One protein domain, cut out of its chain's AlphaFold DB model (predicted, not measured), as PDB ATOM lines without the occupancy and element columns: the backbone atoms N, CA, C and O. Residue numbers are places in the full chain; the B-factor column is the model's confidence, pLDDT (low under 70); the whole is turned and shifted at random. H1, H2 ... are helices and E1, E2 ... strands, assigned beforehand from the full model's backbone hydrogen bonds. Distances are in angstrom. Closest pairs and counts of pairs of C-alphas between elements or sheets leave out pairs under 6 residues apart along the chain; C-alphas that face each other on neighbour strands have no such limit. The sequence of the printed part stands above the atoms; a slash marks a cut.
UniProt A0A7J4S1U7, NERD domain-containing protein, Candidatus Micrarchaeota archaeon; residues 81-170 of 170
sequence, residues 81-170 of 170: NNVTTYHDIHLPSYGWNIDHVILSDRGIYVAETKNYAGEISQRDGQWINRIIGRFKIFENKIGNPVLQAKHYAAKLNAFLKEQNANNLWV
ATOM      1  N   ASN A  81       3.215   0.360 -12.527       93.56
ATOM      2  CA  ASN A  81       2.001   0.066 -13.278       93.56
ATOM      3  C   ASN A  81       0.835  -0.192 -12.316       93.56
ATOM      4  O   ASN A  81       1.047  -0.620 -11.181       93.56
ATOM      5  N   ASN A  82      -0.396  -0.005 -12.796       93.69
ATOM      6  CA  ASN A  82      -1.634  -0.288 -12.052       93.69
ATOM      7  C   ASN A  82      -1.818   0.533 -10.763       93.69
ATOM      8  O   ASN A  82      -2.544   0.118  -9.861       93.69
ATOM      9  N   VAL A  83      -1.179   1.699 -10.678       95.88
ATOM     10  CA  VAL A  83      -1.401   2.667  -9.604       95.88
ATOM     11  C   VAL A  83      -1.616   4.057 -10.186       95.88
ATOM     12  O   VAL A  83      -1.071   4.391 -11.238       95.88
ATOM     13  N   THR A  84      -2.378   4.884  -9.478       95.88
ATOM     14  CA  THR A  84      -2.515   6.313  -9.778       95.88
ATOM     15  C   THR A  84      -1.841   7.103  -8.672       95.88
ATOM     16  O   THR A  84      -2.180   6.950  -7.502       95.88
ATOM     17  N   THR A  85      -0.881   7.951  -9.026       95.94
ATOM     18  CA  THR A  85      -0.076   8.698  -8.054       95.94
ATOM     19  C   THR A  85      -0.384  10.185  -8.127       95.94
ATOM     20  O   THR A  85      -0.361  10.778  -9.207       95.94
ATOM     21  N   TYR A  86      -0.602  10.795  -6.971       94.62
ATOM     22  CA  TYR A  86      -0.757  12.232  -6.795       94.62
ATOM     23  C   TYR A  86       0.361  12.745  -5.899       94.62
ATOM     24  O   TYR A  86       0.806  12.045  -4.987       94.62
ATOM     25  N   HIS A  87       0.817  13.964  -6.150       94.75
ATOM     26  CA  HIS A  87       1.946  14.548  -5.439       94.75
ATOM     27  C   HIS A  87       1.617  15.975  -5.018       94.75
ATOM     28  O   HIS A  87       0.866  16.645  -5.723       94.75
ATOM     29  N   ASP A  88       2.193  16.415  -3.899       93.31
ATOM     30  CA  ASP A  88       2.010  17.759  -3.342       93.31
ATOM     31  C   ASP A  88       0.525  18.094  -3.096       93.31
ATOM     32  O   ASP A  88       0.010  19.138  -3.493       93.31
ATOM     33  N   ILE A  89      -0.197  17.162  -2.459       92.00
ATOM     34  CA  ILE A  89      -1.624  17.337  -2.177       92.00
ATOM     35  C   ILE A  89      -1.803  18.290  -1.000       92.00
ATOM     36  O   ILE A  89      -1.421  17.977   0.128       92.00
ATOM     37  N   HIS A  90      -2.491  19.402  -1.244       89.31
ATOM     38  CA  HIS A  90      -2.977  20.287  -0.195       89.31
ATOM     39  C   HIS A  90      -4.394  19.892   0.238       89.31
ATOM     40  O   HIS A  90      -5.327  19.930  -0.565       89.31
ATOM     41  N   LEU A  91      -4.571  19.541   1.514       85.50
ATOM     42  CA  LEU A  91      -5.890  19.276   2.092       85.50
ATOM     43  C   LEU A  91      -6.460  20.572   2.709       85.50
ATOM     44  O   LEU A  91      -5.922  21.023   3.728       85.50
ATOM     45  N   PRO A  92      -7.549  21.157   2.160       76.69
ATOM     46  CA  PRO A  92      -8.035  22.493   2.536       76.69
ATOM     47  C   PRO A  92      -8.303  22.680   4.035       76.69
ATOM     48  O   PRO A  92      -7.983  23.723   4.595       76.69
ATOM     49  N   SER A  93      -8.840  21.655   4.702       76.56
ATOM     50  CA  SER A  93      -9.200  21.709   6.127       76.56
ATOM     51  C   SER A  93      -8.028  21.435   7.074       76.56
ATOM     52  O   SER A  93      -8.166  21.589   8.286       76.56
ATOM     53  N   TYR A  94      -6.877  20.997   6.555       71.88
ATOM     54  CA  TYR A  94      -5.814  20.421   7.376       71.88
ATOM     55  C   TYR A  94      -4.503  21.201   7.343       71.88
ATOM     56  O   TYR A  94      -3.683  20.948   8.219       71.88
ATOM     57  N   GLY A  95      -4.309  22.149   6.417       69.19
ATOM     58  CA  GLY A  95      -3.213  23.133   6.439       69.19
ATOM     59  C   GLY A  95      -1.796  22.581   6.225       69.19
ATOM     60  O   GLY A  95      -0.829  23.300   6.459       69.19
ATOM     61  N   TRP A  96      -1.656  21.323   5.800       70.25
ATOM     62  CA  TRP A  96      -0.367  20.686   5.501       70.25
ATOM     63  C   TRP A  96      -0.432  19.974   4.153       70.25
ATOM     64  O   TRP A  96      -1.500  19.496   3.761       70.25
ATOM     65  N   ASN A  97       0.717  19.885   3.484       86.19
ATOM     66  CA  ASN A  97       0.854  19.153   2.231       86.19
ATOM     67  C   ASN A  97       1.208  17.694   2.519       86.19
ATOM     68  O   ASN A  97       2.028  17.413   3.392       86.19
ATOM     69  N   ILE A  98       0.574  16.786   1.785       92.94
ATOM     70  CA  ILE A  98       0.967  15.383   1.709       92.94
ATOM     71  C   ILE A  98       1.868  15.241   0.486       92.94
ATOM     72  O   ILE A  98       1.423  15.518  -0.631       92.94
ATOM     73  N   ASP A  99       3.104  14.786   0.694       94.50
ATOM     74  CA  ASP A  99       4.094  14.670  -0.380       94.50
ATOM     75  C   ASP A  99       3.569  13.792  -1.517       94.50
ATOM     76  O   ASP A  99       3.545  14.223  -2.674       94.50
ATOM     77  N   HIS A 100       3.112  12.571  -1.204       95.69
ATOM     78  CA  HIS A 100       2.619  11.623  -2.201       95.69
ATOM     79  C   HIS A 100       1.435  10.784  -1.697       95.69
ATOM     80  O   HIS A 100       1.464  10.233  -0.595       95.69
ATOM     81  N   VAL A 101       0.427  10.622  -2.554       95.88
ATOM     82  CA  VAL A 101      -0.696   9.693  -2.378       95.88
ATOM     83  C   VAL A 101      -0.715   8.715  -3.546       95.88
ATOM     84  O   VAL A 101      -0.680   9.125  -4.705       95.88
ATOM     85  N   ILE A 102      -0.776   7.421  -3.250       96.94
ATOM     86  CA  ILE A 102      -0.791   6.342  -4.237       96.94
ATOM     87  C   ILE A 102      -2.115   5.595  -4.111       96.94
ATOM     88  O   ILE A 102      -2.408   5.030  -3.063       96.94
ATOM     89  N   LEU A 103      -2.907   5.576  -5.177       96.00
ATOM     90  CA  LEU A 103      -4.114   4.764  -5.289       96.00
ATOM     91  C   LEU A 103      -3.782   3.457  -6.005       96.00
ATOM     92  O   LEU A 103      -3.195   3.478  -7.086       96.00
ATOM     93  N   SER A 104      -4.195   2.335  -5.429       94.62
ATOM     94  CA  SER A 104      -4.075   0.998  -6.016       94.62
ATOM     95  C   SER A 104      -5.383   0.219  -5.864       94.62
ATOM     96  O   SER A 104      -6.304   0.658  -5.175       94.62
ATOM     97  N   ASP A 105      -5.434  -0.980  -6.440       92.25
ATOM     98  CA  ASP A 105      -6.505  -1.959  -6.228       92.25
ATOM     99  C   ASP A 105      -6.614  -2.460  -4.774       92.25
ATOM    100  O   ASP A 105      -7.673  -2.930  -4.360       92.25
ATOM    101  N   ARG A 106      -5.542  -2.341  -3.982       91.38
ATOM    102  CA  ARG A 106      -5.483  -2.777  -2.576       91.38
ATOM    103  C   ARG A 106      -5.790  -1.675  -1.567       91.38
ATOM    104  O   ARG A 106      -5.935  -1.971  -0.383       91.38
ATOM    105  N   GLY A 107      -5.878  -0.427  -2.015       93.06
ATOM    106  CA  GLY A 107      -6.122   0.723  -1.153       93.06
ATOM    107  C   GLY A 107      -5.285   1.940  -1.517       93.06
ATOM    108  O   GLY A 107      -4.670   2.015  -2.587       93.06
ATOM    109  N   ILE A 108      -5.305   2.899  -0.602       95.62
ATOM    110  CA  ILE A 108      -4.643   4.193  -0.689       95.62
ATOM    111  C   ILE A 108      -3.410   4.152   0.201       95.62
ATOM    112  O   ILE A 108      -3.472   3.678   1.325       95.62
ATOM    113  N   TYR A 109      -2.293   4.670  -0.287       95.94
ATOM    114  CA  TYR A 109      -1.064   4.778   0.483       95.94
ATOM    115  C   TYR A 109      -0.611   6.226   0.534       95.94
ATOM    116  O   TYR A 109      -0.682   6.945  -0.463       95.94
ATOM    117  N   VAL A 110      -0.086   6.631   1.685       95.69
ATOM    118  CA  VAL A 110       0.608   7.907   1.858       95.69
ATOM    119  C   VAL A 110       2.101   7.645   1.978       95.69
ATOM    120  O   VAL A 110       2.527   6.833   2.800       95.69
ATOM    121  N   ALA A 111       2.896   8.350   1.177       95.44
ATOM    122  CA  ALA A 111       4.346   8.334   1.286       95.44
ATOM    123  C   ALA A 111       4.865   9.734   1.631       95.44
ATOM    124  O   ALA A 111       4.504  10.718   0.993       95.44
ATOM    125  N   GLU A 112       5.716   9.776   2.655       94.62
ATOM    126  CA  GLU A 112       6.444  10.954   3.126       94.62
ATOM    127  C   GLU A 112       7.890  10.866   2.640       94.62
ATOM    128  O   GLU A 112       8.529   9.819   2.803       94.62
ATOM    129  N   THR A 113       8.437  11.960   2.117       95.00
ATOM    130  CA  THR A 113       9.790  11.974   1.569       95.00
ATOM    131  C   THR A 113      10.748  12.747   2.465       95.00
ATOM    132  O   THR A 113      10.550  13.912   2.797       95.00
ATOM    133  N   LYS A 114      11.863  12.109   2.843       93.06
ATOM    134  CA  LYS A 114      12.964  12.759   3.567       93.06
ATOM    135  C   LYS A 114      14.294  12.496   2.877       93.06
ATOM    136  O   LYS A 114      14.763  11.364   2.827       93.06
ATOM    137  N   ASN A 115      14.940  13.561   2.409       94.69
ATOM    138  CA  ASN A 115      16.257  13.490   1.779       94.69
ATOM    139  C   ASN A 115      17.385  13.761   2.792       94.69
ATOM    140  O   ASN A 115      18.008  14.827   2.789       94.69
ATOM    141  N   TYR A 116      17.604  12.825   3.717       92.88
ATOM    142  CA  TYR A 116      18.693  12.918   4.692       92.88
ATOM    143  C   TYR A 116      19.988  12.310   4.146       92.88
ATOM    144  O   TYR A 116      19.978  11.282   3.479       92.88
ATOM    145  N   ALA A 117      21.121  12.928   4.478       91.06
ATOM    146  CA  ALA A 117      22.433  12.355   4.202       91.06
ATOM    147  C   ALA A 117      22.840  11.352   5.290       91.06
ATOM    148  O   ALA A 117      22.533  11.556   6.471       91.06
ATOM    149  N   GLY A 118      23.629  10.353   4.894       93.31
ATOM    150  CA  GLY A 118      24.180   9.342   5.793       93.31
ATOM    151  C   GLY A 118      23.231   8.172   6.051       93.31
ATOM    152  O   GLY A 118      22.205   8.020   5.396       93.31
ATOM    153  N   GLU A 119      23.608   7.330   7.006       94.88
ATOM    154  CA  GLU A 119      22.817   6.178   7.434       94.88
ATOM    155  C   GLU A 119      21.693   6.633   8.369       94.88
ATOM    156  O   GLU A 119      21.934   7.381   9.320       94.88
ATOM    157  N   ILE A 120      20.470   6.170   8.116       95.19
ATOM    158  CA  ILE A 120      19.296   6.496   8.925       95.19
ATOM    159  C   ILE A 120      18.963   5.310   9.817       95.19
ATOM    160  O   ILE A 120      18.768   4.199   9.333       95.19
ATOM    161  N   SER A 121      18.878   5.547  11.124       95.00
ATOM    162  CA  SER A 121      18.510   4.512  12.090       95.00
ATOM    163  C   SER A 121      17.687   5.088  13.235       95.00
ATOM    164  O   SER A 121      17.666   6.299  13.469       95.00
ATOM    165  N   GLN A 122      16.996   4.206  13.953       95.69
ATOM    166  CA  GLN A 122      16.327   4.540  15.202       95.69
ATOM    167  C   GLN A 122      17.126   3.952  16.369       95.69
ATOM    168  O   GLN A 122      17.457   2.767  16.357       95.69
ATOM    169  N   ARG A 123      17.422   4.773  17.379       90.62
ATOM    170  CA  ARG A 123      18.055   4.359  18.640       90.62
ATOM    171  C   ARG A 123      17.279   4.944  19.806       90.62
ATOM    172  O   ARG A 123      16.995   6.138  19.801       90.62
ATOM    173  N   ASP A 124      16.897   4.104  20.763       89.81
ATOM    174  CA  ASP A 124      16.161   4.507  21.972       89.81
ATOM    175  C   ASP A 124      14.916   5.365  21.672       89.81
ATOM    176  O   ASP A 124      14.648   6.384  22.302       89.81
ATOM    177  N   GLY A 125      14.171   4.991  20.627       89.25
ATOM    178  CA  GLY A 125      12.985   5.724  20.176       89.25
ATOM    179  C   GLY A 125      13.271   6.992  19.356       89.25
ATOM    180  O   GLY A 125      12.361   7.488  18.691       89.25
ATOM    181  N   GLN A 126      14.515   7.473  19.311       94.38
ATOM    182  CA  GLN A 126      14.936   8.654  18.559       94.38
ATOM    183  C   GLN A 126      15.469   8.273  17.174       94.38
ATOM    184  O   GLN A 126      16.336   7.413  17.030       94.38
ATOM    185  N   TRP A 127      14.991   8.964  16.141       96.12
ATOM    186  CA  TRP A 127      15.572   8.849  14.808       96.12
ATOM    187  C   TRP A 127      16.843   9.684  14.715       96.12
ATOM    188  O   TRP A 127      16.871  10.841  15.156       96.12
ATOM    189  N   ILE A 128      17.884   9.098  14.133       95.88
ATOM    190  CA  ILE A 128      19.171   9.748  13.916       95.88
ATOM    191  C   ILE A 128      19.642   9.554  12.478       95.88
ATOM    192  O   ILE A 128      19.333   8.545  11.839       95.88
ATOM    193  N   ASN A 129      20.434  10.506  11.992       96.06
ATOM    194  CA  ASN A 129      21.268  10.298  10.819       96.06
ATOM    195  C   ASN A 129      22.746  10.276  11.214       96.06
ATOM    196  O   ASN A 129      23.236  11.158  11.925       96.06
ATOM    197  N   ARG A 130      23.461   9.258  10.741       95.88
ATOM    198  CA  ARG A 130      24.889   9.067  10.969       95.88
ATOM    199  C   ARG A 130      25.650   9.386   9.688       95.88
ATOM    200  O   ARG A 130      25.517   8.694   8.683       95.88
ATOM    201  N   ILE A 131      26.469  10.431   9.728       95.31
ATOM    202  CA  ILE A 131      27.292  10.878   8.602       95.31
ATOM    203  C   ILE A 131      28.759  10.600   8.924       95.31
ATOM    204  O   ILE A 131      29.307  11.127   9.894       95.31
ATOM    205  N   ILE A 132      29.406   9.795   8.086       92.88
ATOM    206  CA  ILE A 132      30.838   9.509   8.189       92.88
ATOM    207  C   ILE A 132      31.595  10.624   7.461       92.88
ATOM    208  O   ILE A 132      31.619  10.679   6.233       92.88
ATOM    209  N   GLY A 133      32.170  11.553   8.223       89.38
ATOM    210  CA  GLY A 133      33.046  12.595   7.697       89.38
ATOM    211  C   GLY A 133      34.507  12.149   7.649       89.38
ATOM    212  O   GLY A 133      34.894  11.159   8.262       89.38
ATOM    213  N   ARG A 134      35.348  12.939   6.972       90.62
ATOM    214  CA  ARG A 134      36.785  12.649   6.797       90.62
ATOM    215  C   ARG A 134      37.553  12.465   8.114       90.62
ATOM    216  O   ARG A 134      38.485  11.676   8.159       90.62
ATOM    217  N   PHE A 135      37.184  13.216   9.152       92.69
ATOM    218  CA  PHE A 135      37.902  13.241  10.435       92.69
ATOM    219  C   PHE A 135      37.054  12.804  11.629       92.69
ATOM    220  O   PHE A 135      37.594  12.567  12.705       92.69
ATOM    221  N   LYS A 136      35.728  12.747  11.477       94.31
ATOM    222  CA  LYS A 136      34.818  12.367  12.558       94.31
ATOM    223  C   LYS A 136      33.483  11.875  12.024       94.31
ATOM    224  O   LYS A 136      33.057  12.257  10.932       94.31
ATOM    225  N   ILE A 137      32.821  11.070  12.843       92.75
ATOM    226  CA  ILE A 137      31.437  10.653  12.643       92.75
ATOM    227  C   ILE A 137      30.535  11.698  13.300       92.75
ATOM    228  O   ILE A 137      30.792  12.139  14.420       92.75
ATOM    229  N   PHE A 138      29.495  12.101  12.585       93.25
ATOM    230  CA  PHE A 138      28.463  12.999  13.080       93.25
ATOM    231  C   PHE A 138      27.171  12.213  13.242       93.25
ATOM    232  O   PHE A 138      26.752  11.527  12.313       93.25
ATOM    233  N   GLU A 139      26.523  12.350  14.392       94.12
ATOM    234  CA  GLU A 139      25.178  11.833  14.621       94.12
ATOM    235  C   GLU A 139      24.264  13.007  14.946       94.12
ATOM    236  O   GLU A 139      24.510  13.733  15.910       94.12
ATOM    237  N   ASN A 140      23.224  13.214  14.137       94.06
ATOM    238  CA  ASN A 140      22.234  14.253  14.405       94.06
ATOM    239  C   ASN A 140      20.874  13.620  14.647       94.06
ATOM    240  O   ASN A 140      20.490  12.650  13.992       94.06
ATOM    241  N   LYS A 141      20.126  14.207  15.578       94.50
ATOM    242  CA  LYS A 141      18.721  13.869  15.784       94.50
ATOM    243  C   LYS A 141      17.912  14.388  14.601       94.50
ATOM    244  O   LYS A 141      18.049  15.548  14.218       94.50
ATOM    245  N   ILE A 142      17.050  13.540  14.061       94.75
ATOM    246  CA  ILE A 142      16.093  13.902  13.016       94.75
ATOM    247  C   ILE A 142      14.666  13.667  13.521       94.75
ATOM    248  O   ILE A 142      14.437  12.927  14.479       94.75
ATOM    249  N   GLY A 143      13.697  14.331  12.891       92.12
ATOM    250  CA  GLY A 143      12.284  14.097  13.186       92.12
ATOM    251  C   GLY A 143      11.885  12.659  12.855       92.12
ATOM    252  O   GLY A 143      12.525  12.015  12.032       92.12
ATOM    253  N   ASN A 144      10.817  12.159  13.478       94.00
ATOM    254  CA  ASN A 144      10.310  10.816  13.210       94.00
ATOM    255  C   ASN A 144       9.555  10.801  11.861       94.00
ATOM    256  O   ASN A 144       8.469  11.387  11.783       94.00
ATOM    257  N   PRO A 145      10.100  10.178  10.796       92.19
ATOM    258  CA  PRO A 145       9.450  10.159   9.487       92.19
ATOM    259  C   PRO A 145       8.213   9.250   9.481       92.19
ATOM    260  O   PRO A 145       7.211   9.575   8.853       92.19
ATOM    261  N   VAL A 146       8.239   8.153  10.246       93.06
ATOM    262  CA  VAL A 146       7.122   7.201  10.339       93.06
ATOM    263  C   VAL A 146       5.911   7.844  11.008       93.06
ATOM    264  O   VAL A 146       4.781   7.645  10.569       93.06
ATOM    265  N   LEU A 147       6.130   8.635  12.062       93.38
ATOM    266  CA  LEU A 147       5.046   9.355  12.725       93.38
ATOM    267  C   LEU A 147       4.415  10.405  11.797       93.38
ATOM    268  O   LEU A 147       3.195  10.528  11.791       93.38
ATOM    269  N   GLN A 148       5.219  11.112  10.994       92.31
ATOM    270  CA  GLN A 148       4.715  12.056   9.985       92.31
ATOM    271  C   GLN A 148       3.858  11.349   8.932       92.31
ATOM    272  O   GLN A 148       2.717  11.748   8.722       92.31
ATOM    273  N   ALA A 149       4.343  10.242   8.360       94.06
ATOM    274  CA  ALA A 149       3.575   9.459   7.393       94.06
ATOM    275  C   ALA A 149       2.239   8.961   7.980       94.06
ATOM    276  O   ALA A 149       1.189   9.127   7.362       94.06
ATOM    277  N   LYS A 150       2.246   8.430   9.214       94.75
ATOM    278  CA  LYS A 150       1.022   8.001   9.918       94.75
ATOM    279  C   LYS A 150       0.051   9.152  10.167       94.75
ATOM    280  O   LYS A 150      -1.154   8.983  10.009       94.75
ATOM    281  N   HIS A 151       0.568  10.314  10.557       92.75
ATOM    282  CA  HIS A 151      -0.234  11.517  10.769       92.75
ATOM    283  C   HIS A 151      -0.920  11.968   9.478       92.75
ATOM    284  O   HIS A 151      -2.112  12.274   9.489       92.75
ATOM    285  N   TYR A 152      -0.202  11.957   8.356       92.94
ATOM    286  CA  TYR A 152      -0.766  12.311   7.056       92.94
ATOM    287  C   TYR A 152      -1.764  11.274   6.535       92.94
ATOM    288  O   TYR A 152      -2.823  11.665   6.049       92.94
ATOM    289  N   ALA A 153      -1.506   9.977   6.724       94.19
ATOM    290  CA  ALA A 153      -2.474   8.921   6.423       94.19
ATOM    291  C   ALA A 153      -3.773   9.088   7.229       94.19
ATOM    292  O   ALA A 153      -4.867   9.060   6.666       94.19
ATOM    293  N   ALA A 154      -3.670   9.359   8.534       92.69
ATOM    294  CA  ALA A 154      -4.833   9.590   9.387       92.69
ATOM    295  C   ALA A 154      -5.646  10.818   8.946       92.69
ATOM    296  O   ALA A 154      -6.875  10.758   8.903       92.69
ATOM    297  N   LYS A 155      -4.972  11.915   8.576       91.50
ATOM    298  CA  LYS A 155      -5.627  13.121   8.048       91.50
ATOM    299  C   LYS A 155      -6.310  12.882   6.709       91.50
ATOM    300  O   LYS A 155      -7.438  13.324   6.528       91.50
ATOM    301  N   LEU A 156      -5.652  12.172   5.794       92.75
ATOM    302  CA  LEU A 156      -6.248  11.813   4.512       92.75
ATOM    303  C   LEU A 156      -7.496  10.951   4.716       92.75
ATOM    304  O   LEU A 156      -8.530  11.225   4.120       92.75
ATOM    305  N   ASN A 157      -7.431   9.962   5.608       92.69
ATOM    306  CA  ASN A 157      -8.582   9.131   5.951       92.69
ATOM    307  C   ASN A 157      -9.738   9.961   6.537       92.69
ATOM    308  O   ASN A 157     -10.886   9.796   6.134       92.69
ATOM    309  N   ALA A 158      -9.449  10.885   7.459       90.81
ATOM    310  CA  ALA A 158     -10.459  11.785   8.015       90.81
ATOM    311  C   ALA A 158     -11.110  12.653   6.925       90.81
ATOM    312  O   ALA A 158     -12.334  12.691   6.826       90.81
ATOM    313  N   PHE A 159     -10.300  13.252   6.048       90.88
ATOM    314  CA  PHE A 159     -10.783  14.023   4.904       90.88
ATOM    315  C   PHE A 159     -11.676  13.189   3.972       90.88
ATOM    316  O   PHE A 159     -12.758  13.628   3.597       90.88
ATOM    317  N   LEU A 160     -11.274  11.964   3.619       90.81
ATOM    318  CA  LEU A 160     -12.070  11.089   2.750       90.81
ATOM    319  C   LEU A 160     -13.418  10.715   3.381       90.81
ATOM    320  O   LEU A 160     -14.437  10.697   2.688       90.81
ATOM    321  N   LYS A 161     -13.452  10.485   4.696       91.06
ATOM    322  CA  LYS A 161     -14.698  10.243   5.436       91.06
ATOM    323  C   LYS A 161     -15.631  11.454   5.422       91.06
ATOM    324  O   LYS A 161     -16.828  11.283   5.216       91.06
ATOM    325  N   GLU A 162     -15.099  12.670   5.563       90.69
ATOM    326  CA  GLU A 162     -15.883  13.911   5.415       90.69
ATOM    327  C   GLU A 162     -16.523  14.025   4.020       90.69
ATOM    328  O   GLU A 162     -17.621  14.561   3.886       90.69
ATOM    329  N   GLN A 163     -15.878  13.471   2.989       89.06
ATOM    330  CA  GLN A 163     -16.407  13.405   1.622       89.06
ATOM    331  C   GLN A 163     -17.312  12.179   1.366       89.06
ATOM    332  O   GLN A 163     -17.611  11.867   0.214       89.06
ATOM    333  N   ASN A 164     -17.767  11.475   2.413       89.56
ATOM    334  CA  ASN A 164     -18.576  10.246   2.356       89.56
ATOM    335  C   ASN A 164     -17.892   9.024   1.705       89.56
ATOM    336  O   ASN A 164     -18.559   8.049   1.352       89.56
ATOM    337  N   ALA A 165     -16.562   9.014   1.599       86.38
ATOM    338  CA  ALA A 165     -15.790   7.888   1.071       86.38
ATOM    339  C   ALA A 165     -15.339   6.927   2.197       86.38
ATOM    340  O   ALA A 165     -14.152   6.734   2.452       86.38
ATOM    341  N   ASN A 166     -16.303   6.319   2.894       79.25
ATOM    342  CA  ASN A 166     -16.083   5.647   4.187       79.25
ATOM    343  C   ASN A 166     -15.447   4.242   4.129       79.25
ATOM    344  O   ASN A 166     -14.993   3.746   5.159       79.25
ATOM    345  N   ASN A 167     -15.407   3.607   2.955       78.56
ATOM    346  CA  ASN A 167     -14.970   2.211   2.791       78.56
ATOM    347  C   ASN A 167     -13.550   2.076   2.214       78.56
ATOM    348  O   ASN A 167     -13.173   1.003   1.745       78.56
ATOM    349  N   LEU A 168     -12.778   3.164   2.198       83.31
ATOM    350  CA  LEU A 168     -11.426   3.173   1.648       83.31
ATOM    351  C   LEU A 168     -10.406   2.863   2.745       83.31
ATOM    352  O   LEU A 168     -10.438   3.452   3.825       83.31
ATOM    353  N   TRP A 169      -9.497   1.933   2.459       83.69
ATOM    354  CA  TRP A 169      -8.351   1.651   3.316       83.69
ATOM    355  C   TRP A 169      -7.207   2.602   2.947       83.69
ATOM    356  O   TRP A 169      -6.828   2.662   1.775       83.69
ATOM    357  N   VAL A 170      -6.723   3.361   3.936       85.31
ATOM    358  CA  VAL A 170      -5.634   4.352   3.845       85.31
ATOM    359  C   VAL A 170      -4.527   3.978   4.819       85.31
ATOM    360  O   VAL A 170      -4.887   3.650   5.977       85.31
TER     361      VAL A 170
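This is residues 81 to 170 of the 170 residues of the protein "NERD domain-containing protein" of Candidatus Micrarchaeota archaeon (UniProt A0A7J4S1U7). This model has two lobes at the two ends of an elongated outline: a three-stranded sheet, E1 E2 E3, with the long helix H1 crossing it, and a second three-stranded sheet, E4 E5 E6, held out as an arm with no named helix on it. Two stretches, residues 112 to 118 and residues 142 to 144, join the lobes. The printed part has 90 residues, with six named strands and one named helix in the order E1 E2 E3 E4 E5 E6 H1, and is of the mixed class, helices and strands. Both sheets are antiparallel, in the orders E1 - E2 - E3 and E4 - E5 - E6. The whole is loose, with a radius of gyration of the C-alphas of 16.7 A and spans of 56 by 30 by 22 A.

Start with E1, residues 84 to 90, E2, residues 97 to 104, and E3, residues 107 to 111, a strongly twisted meander, each strand the antiparallel neighbour of the one before. In the hairpin E1 and E2, look at N 86 and O 101, 2.8 A apart; in the hairpin E2 and E3, at N 102 and O 109, 2.8 A. Farther along, E4, residues 119 to 123, E5, residues 126 to 132, and E6, residues 137 to 141, make a second strongly twisted meander. Its hairpins show N 130 and O 119 at 2.8 A and N 131 and O 138 at 2.8 A. H1, residues 145 to 162, is on the first sheet in two layers, a helix over one face of a sheet, at a height over the sheet of 8.5 A. It runs across the strands, at 69 degrees to E2 on the local plane. The closest C-alphas of E3 and H1 are those of Val 110 and Ala 153, 5.6 A apart. H1 is not on the second sheet; H1 and E5 are only just apart, at 8.2 A. In H1 every O i to N i+4 pair is within hydrogen-bond range.

Find C-alpha 84 at (-2.515, 6.313, -9.778), where E1 begins its 17.0 A. E2 covers 20.5 A, E3 13.2 A and E4 12.3 A. E5 runs 19.0 A from C-alpha 126 at (14.936, 8.654, 18.559), and E6 13.5 A. H1 runs 25.9 A to C-alpha 162 at (-15.883, 13.911, 5.415).

The C-alphas farthest apart are those of Phe 135 and Asn 164, at 57.1 A. The printed part has no cut, and no link is long. The mean pLDDT of the printed part is 91.4; residue 95 is under 70.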